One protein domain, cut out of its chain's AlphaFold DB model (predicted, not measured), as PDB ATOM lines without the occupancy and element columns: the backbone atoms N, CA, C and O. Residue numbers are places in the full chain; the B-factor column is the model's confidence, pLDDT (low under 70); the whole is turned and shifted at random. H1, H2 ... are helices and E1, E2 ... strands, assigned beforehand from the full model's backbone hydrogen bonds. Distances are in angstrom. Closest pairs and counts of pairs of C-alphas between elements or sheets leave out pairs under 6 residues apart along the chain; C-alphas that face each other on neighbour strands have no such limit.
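This is residues 2 to 7, 33 to 47 and 54 to 81 of the 119 residues of an uncharacterized protein of uncultured bacterium (UniProt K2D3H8). Two helices, H2 and the shorter H1, lie side by side and run the same way, with the single strand E1 off to one side, apart from both. A loop of residues 54 to 65 lies past the first residue of H2 and adds to the length. The printed part has 49 residues, in the order E1, H1, H2; the class is mostly helix, though under half of the residues are in named elements. It is compact, with a radius of gyration of the C-alphas of 11.0 A, and spans 32 by 16 by 15 A, only just elongated.

H2, residues 66 to 77, touches H1, residues 36 to 42; their closest C-alphas, of Glu 73 and Arg 37, are 6.4 A apart. They run the same way at a shallow tilt of 20 degrees. E1, residues 4 to 7, is apart from H1 and H2 and pairs with no named strand. In H1 and H2 every O i to N i+4 pair is within hydrogen-bond range.

H2 is 17.2 A long and ends at C-alpha 77 (98.935, 38.179, -30.869). H1 measures 9.9 A, and E1 10.0 A from C-alpha 4 (86.061, 45.326, -32.869).

The C-alphas farthest apart, of Glu 45 and Gly 61, are 31.7 A apart. Residues 8 to 32 and 48 to 53 are not printed, with C-alpha gaps of 7.4 A and 21.6 A. Residues 58 to 66 have pLDDT under 70.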
ATOM      1  N   VAL A   2      88.854  50.366 -28.702       77.50
ATOM      2  CA  VAL A   2      88.210  49.697 -29.838       77.50
ATOM      3  C   VAL A   2      87.859  48.289 -29.374       77.50
ATOM      4  O   VAL A   2      88.712  47.609 -28.812       77.50
ATOM      5  N   ASP A   3      86.611  47.874 -29.561       78.94
ATOM      6  CA  ASP A   3      86.133  46.536 -29.202       78.94
ATOM      7  C   ASP A   3      86.238  45.566 -30.390       78.94
ATOM      8  O   ASP A   3      86.469  44.369 -30.196       78.94
ATOM      9  N   VAL A   4      86.081  46.089 -31.613       82.06
ATOM     10  CA  VAL A   4      86.061  45.326 -32.869       82.06
ATOM     11  C   VAL A   4      87.026  45.936 -33.885       82.06
ATOM     12  O   VAL A   4      86.910  47.114 -34.218       82.06
ATOM     13  N   LEU A   5      87.947  45.137 -34.419       91.38
ATOM     14  CA  LEU A   5      88.783  45.538 -35.551       91.38
ATOM     15  C   LEU A   5      88.271  44.873 -36.830       91.38
ATOM     16  O   LEU A   5      88.088  43.660 -36.876       91.38
ATOM     17  N   ILE A   6      88.032  45.676 -37.856       87.62
ATOM     18  CA  ILE A   6      87.501  45.243 -39.146       87.62
ATOM     19  C   ILE A   6      88.599  45.457 -40.176       87.62
ATOM     20  O   ILE A   6      89.145  46.551 -40.262       87.62
ATOM     21  N   LEU A   7      88.936  44.422 -40.927       88.88
ATOM     22  CA  LEU A   7      89.838  44.476 -42.061       88.88
ATOM     23  C   LEU A   7      88.971  44.360 -43.318       88.88
ATOM     24  O   LEU A   7      88.432  43.290 -43.552       88.88
ATOM     25  N   SER A  33      96.207  45.007 -44.942       83.94
ATOM     26  CA  SER A  33      96.933  44.162 -43.982       83.94
ATOM     27  C   SER A  33      98.295  44.742 -43.571       83.94
ATOM     28  O   SER A  33      98.922  44.250 -42.629       83.94
ATOM     29  N   ALA A  34      98.749  45.817 -44.221       85.06
ATOM     30  CA  ALA A  34     100.007  46.483 -43.913       85.06
ATOM     31  C   ALA A  34     100.068  46.955 -42.456       85.06
ATOM     32  O   ALA A  34      99.236  47.741 -41.997       85.06
ATOM     33  N   GLY A  35     101.078  46.496 -41.716       86.25
ATOM     34  CA  GLY A  35     101.250  46.870 -40.311       86.25
ATOM     35  C   GLY A  35     100.170  46.311 -39.376       86.25
ATOM     36  O   GLY A  35     100.074  46.759 -38.231       86.25
ATOM     37  N   LEU A  36      99.379  45.319 -39.817       88.19
ATOM     38  CA  LEU A  36      98.361  44.668 -38.988       88.19
ATOM     39  C   LEU A  36      98.955  44.197 -37.656       88.19
ATOM     40  O   LEU A  36      98.408  44.498 -36.599       88.19
ATOM     41  N   ARG A  37     100.124  43.551 -37.679       88.50
ATOM     42  CA  ARG A  37     100.803  43.064 -36.469       88.50
ATOM     43  C   ARG A  37     101.133  44.167 -35.459       88.50
ATOM     44  O   ARG A  37     100.905  43.983 -34.259       88.50
ATOM     45  N   ASP A  38     101.631  45.311 -35.921       90.50
ATOM     46  CA  ASP A  38     101.946  46.453 -35.052       90.50
ATOM     47  C   ASP A  38     100.671  46.988 -34.396       90.50
ATOM     48  O   ASP A  38     100.642  47.274 -33.196       90.50
ATOM     49  N   LYS A  39      99.581  47.035 -35.165       89.94
ATOM     50  CA  LYS A  39      98.264  47.464 -34.697       89.94
ATOM     51  C   LYS A  39      97.673  46.511 -33.666       89.94
ATOM     52  O   LYS A  39      97.196  46.961 -32.627       89.94
ATOM     53  N   LEU A  40      97.751  45.206 -33.917       91.00
ATOM     54  CA  LEU A  40      97.331  44.173 -32.971       91.00
ATOM     55  C   LEU A  40      98.122  44.270 -31.664       91.00
ATOM     56  O   LEU A  40      97.534  44.186 -30.590       91.00
ATOM     57  N   THR A  41      99.435  44.489 -31.755       91.31
ATOM     58  CA  THR A  41     100.327  44.604 -30.589       91.31
ATOM     59  C   THR A  41     100.053  45.874 -29.780       91.31
ATOM     60  O   THR A  41     100.143  45.856 -28.554       91.31
ATOM     61  N   ALA A  42      99.693  46.976 -30.445       90.88
ATOM     62  CA  ALA A  42      99.352  48.238 -29.792       90.88
ATOM     63  C   ALA A  42      97.993  48.212 -29.065       90.88
ATOM     64  O   ALA A  42      97.756  49.071 -28.219       90.88
ATOM     65  N   ASN A  43      97.126  47.240 -29.374       90.00
ATOM     66  CA  ASN A  43      95.769  47.125 -28.833       90.00
ATOM     67  C   ASN A  43      95.534  45.724 -28.223       90.00
ATOM     68  O   ASN A  43      94.743  44.949 -28.769       90.00
ATOM     69  N   PRO A  44      96.221  45.363 -27.118       88.81
ATOM     70  CA  PRO A  44      96.151  44.037 -26.486       88.81
ATOM     71  C   PRO A  44      94.760  43.666 -25.939       88.81
ATOM     72  O   PRO A  44      94.532  42.526 -25.543       88.81
ATOM     73  N   GLU A  45      93.835  44.621 -25.861       86.88
ATOM     74  CA  GLU A  45      92.471  44.431 -25.375       86.88
ATOM     75  C   GLU A  45      91.469  43.965 -26.442       86.88
ATOM     76  O   GLU A  45      90.362  43.563 -26.074       86.88
ATOM     77  N   LEU A  46      91.832  44.018 -27.730       88.06
ATOM     78  CA  LEU A  46      90.958  43.607 -28.831       88.06
ATOM     79  C   LEU A  46      90.601  42.120 -28.730       88.06
ATOM     80  O   LEU A  46      91.450  41.267 -28.490       88.06
ATOM     81  N   LYS A  47      89.322  41.798 -28.944       82.81
ATOM     82  CA  LYS A  47      88.824  40.409 -28.879       82.81
ATOM     83  C   LYS A  47      87.994  39.991 -30.076       82.81
ATOM     84  O   LYS A  47      87.755  38.798 -30.241       82.81
ATOM     85  N   ASN A  54      89.591  39.764 -49.392       74.31
ATOM     86  CA  ASN A  54      90.314  40.396 -50.468       74.31
ATOM     87  C   ASN A  54      90.920  41.744 -50.080       74.31
ATOM     88  O   ASN A  54      91.014  42.642 -50.909       74.31
ATOM     89  N   VAL A  55      91.417  41.858 -48.847       76.62
ATOM     90  CA  VAL A  55      92.117  43.073 -48.421       76.62
ATOM     91  C   VAL A  55      93.551  43.101 -48.965       76.62
ATOM     92  O   VAL A  55      94.323  42.178 -48.678       76.62
ATOM     93  N   PRO A  56      93.966  44.173 -49.668       70.94
ATOM     94  CA  PRO A  56      95.278  44.259 -50.285       70.94
ATOM     95  C   PRO A  56      96.407  44.285 -49.249       70.94
ATOM     96  O   PRO A  56      96.415  45.087 -48.299       70.94
ATOM     97  N   ASP A  57      97.411  43.445 -49.503       71.38
ATOM     98  CA  ASP A  57      98.754  43.630 -48.968       71.38
ATOM     99  C   ASP A  57      99.534  44.577 -49.880       71.38
ATOM    100  O   ASP A  57      99.386  44.551 -51.101       71.38
ATOM    101  N   VAL A  58     100.384  45.426 -49.312       54.88
ATOM    102  CA  VAL A  58     101.150  46.392 -50.119       54.88
ATOM    103  C   VAL A  58     102.305  45.736 -50.878       54.88
ATOM    104  O   VAL A  58     102.948  46.429 -51.667       54.88
ATOM    105  N   GLU A  59     102.598  44.446 -50.653       49.38
ATOM    106  CA  GLU A  59     103.875  43.861 -51.085       49.38
ATOM    107  C   GLU A  59     103.854  42.694 -52.080       49.38
ATOM    108  O   GLU A  59     104.872  42.547 -52.744       49.38
ATOM    109  N   ASP A  60     102.777  41.940 -52.326       46.78
ATOM    110  CA  ASP A  60     102.801  40.962 -53.431       46.78
ATOM    111  C   ASP A  60     101.399  40.614 -53.947       46.78
ATOM    112  O   ASP A  60     100.492  40.283 -53.192       46.78
ATOM    113  N   GLY A  61     101.230  40.705 -55.269       48.09
ATOM    114  CA  GLY A  61      99.956  40.614 -55.992       48.09
ATOM    115  C   GLY A  61      99.334  39.218 -56.095       48.09
ATOM    116  O   GLY A  61      98.836  38.871 -57.166       48.09
ATOM    117  N   ASP A  62      99.372  38.423 -55.024       52.66
ATOM    118  CA  ASP A  62      98.586  37.190 -54.898       52.66
ATOM    119  C   ASP A  62      97.655  37.287 -53.680       52.66
ATOM    120  O   ASP A  62      98.005  36.932 -52.559       52.66
ATOM    121  N   GLU A  63      96.446  37.793 -53.923       56.19
ATOM    122  CA  GLU A  63      95.378  37.988 -52.928       56.19
ATOM    123  C   GLU A  63      94.765  36.644 -52.464       56.19
ATOM    124  O   GLU A  63      93.983  36.570 -51.511       56.19
ATOM    125  N   SER A  64      95.149  35.532 -53.104       53.19
ATOM    126  CA  SER A  64      94.629  34.198 -52.813       53.19
ATOM    127  C   SER A  64      95.048  33.746 -51.408       53.19
ATOM    128  O   SER A  64      96.210  33.439 -51.159       53.19
ATOM    129  N   PHE A  65      94.079  33.607 -50.498       58.22
ATOM    130  CA  PHE A  65      94.264  33.164 -49.103       58.22
ATOM    131  C   PHE A  65      94.896  34.186 -48.139       58.22
ATOM    132  O   PHE A  65      95.241  33.802 -47.014       58.22
ATOM    133  N   GLN A  66      94.970  35.474 -48.501       67.44
ATOM    134  CA  GLN A  66      95.472  36.543 -47.617       67.44
ATOM    135  C   GLN A  66      94.755  36.547 -46.254       67.44
ATOM    136  O   GLN A  66      95.374  36.701 -45.199       67.44
ATOM    137  N   PHE A  67      93.455  36.250 -46.244       72.69
ATOM    138  CA  PHE A  67      92.668  36.144 -45.017       72.69
ATOM    139  C   PHE A  67      93.179  35.096 -44.015       72.69
ATOM    140  O   PHE A  67      93.059  35.304 -42.808       72.69
ATOM    141  N   LEU A  68      93.759  33.977 -44.477       72.75
ATOM    142  CA  LEU A  68      94.335  32.965 -43.584       72.75
ATOM    143  C   LEU A  68      95.604  33.494 -42.917       72.75
ATOM    144  O   LEU A  68      95.828  33.216 -41.739       72.75
ATOM    145  N   SER A  69      96.402  34.274 -43.651       76.50
ATOM    146  CA  SER A  69      97.579  34.962 -43.115       76.50
ATOM    147  C   SER A  69      97.166  35.999 -42.064       76.50
ATOM    148  O   SER A  69      97.649  35.966 -40.931       76.50
ATOM    149  N   ASN A  70      96.168  36.828 -42.381       81.38
ATOM    150  CA  ASN A  70      95.617  37.823 -41.457       81.38
ATOM    151  C   ASN A  70      95.044  37.169 -40.189       81.38
ATOM    152  O   ASN A  70      95.325  37.616 -39.078       81.38
ATOM    153  N   ALA A  71      94.292  36.073 -40.330       81.62
ATOM    154  CA  ALA A  71      93.772  35.320 -39.192       81.62
ATOM    155  C   ALA A  71      94.897  34.709 -38.340       81.62
ATOM    156  O   ALA A  71      94.817  34.732 -37.110       81.62
ATOM    157  N   ALA A  72      95.958  34.190 -38.966       79.19
ATOM    158  CA  ALA A  72      97.115  33.657 -38.255       79.19
ATOM    159  C   ALA A  72      97.854  34.746 -37.457       79.19
ATOM    160  O   ALA A  72      98.205  34.509 -36.301       79.19
ATOM    161  N   GLU A  73      98.039  35.940 -38.026       83.88
ATOM    162  CA  GLU A  73      98.624  37.094 -37.328       83.88
ATOM    163  C   GLU A  73      97.763  37.541 -36.139       83.88
ATOM    164  O   GLU A  73      98.286  37.737 -35.037       83.88
ATOM    165  N   VAL A  74      96.436  37.621 -36.317       86.88
ATOM    166  CA  VAL A  74      95.498  37.916 -35.221       86.88
ATOM    167  C   VAL A  74      95.666  36.911 -34.087       86.88
ATOM    168  O   VAL A  74      95.862  37.323 -32.951       86.88
ATOM    169  N   LEU A  75      95.662  35.610 -34.376       84.06
ATOM    170  CA  LEU A  75      95.752  34.563 -33.348       84.06
ATOM    171  C   LEU A  75      97.136  34.463 -32.702       84.06
ATOM    172  O   LEU A  75      97.247  34.025 -31.557       84.06
ATOM    173  N   ALA A  76      98.192  34.867 -33.408       83.88
ATOM    174  CA  ALA A  76      99.538  34.915 -32.852       83.88
ATOM    175  C   ALA A  76      99.671  35.978 -31.749       83.88
ATOM    176  O   ALA A  76     100.445  35.787 -30.809       83.88
ATOM    177  N   VAL A  77      98.930  37.085 -31.857       87.38
ATOM    178  CA  VAL A  77      98.935  38.179 -30.869       87.38
ATOM    179  C   VAL A  77      97.789  38.035 -29.859       87.38
ATOM    180  O   VAL A  77      97.978  38.264 -28.667       87.38
ATOM    181  N   HIS A  78      96.622  37.600 -30.330       85.81
ATOM    182  CA  HIS A  78      95.362  37.482 -29.598       85.81
ATOM    183  C   HIS A  78      94.840  36.039 -29.678       85.81
ATOM    184  O   HIS A  78      93.923  35.751 -30.447       85.81
ATOM    185  N   PRO A  79      95.397  35.098 -28.897       85.19
ATOM    186  CA  PRO A  79      95.048  33.677 -29.003       85.19
ATOM    187  C   PRO A  79      93.583  33.368 -28.651       85.19
ATOM    188  O   PRO A  79      93.051  32.363 -29.113       85.19
ATOM    189  N   ASP A  80      92.928  34.239 -27.877       81.44
ATOM    190  CA  ASP A  80      91.510  34.128 -27.500       81.44
ATOM    191  C   ASP A  80      90.578  34.955 -28.414       81.44
ATOM    192  O   ASP A  80      89.413  35.200 -28.077       81.44
ATOM    193  N   ALA A  81      91.091  35.443 -29.550       82.62
ATOM    194  CA  ALA A  81      90.333  36.248 -30.495       82.62
ATOM    195  C   ALA A  81      89.151  35.482 -31.100       82.62
ATOM    196  O   ALA A  81      89.245  34.317 -31.488       82.62
TER     197      ALA A  81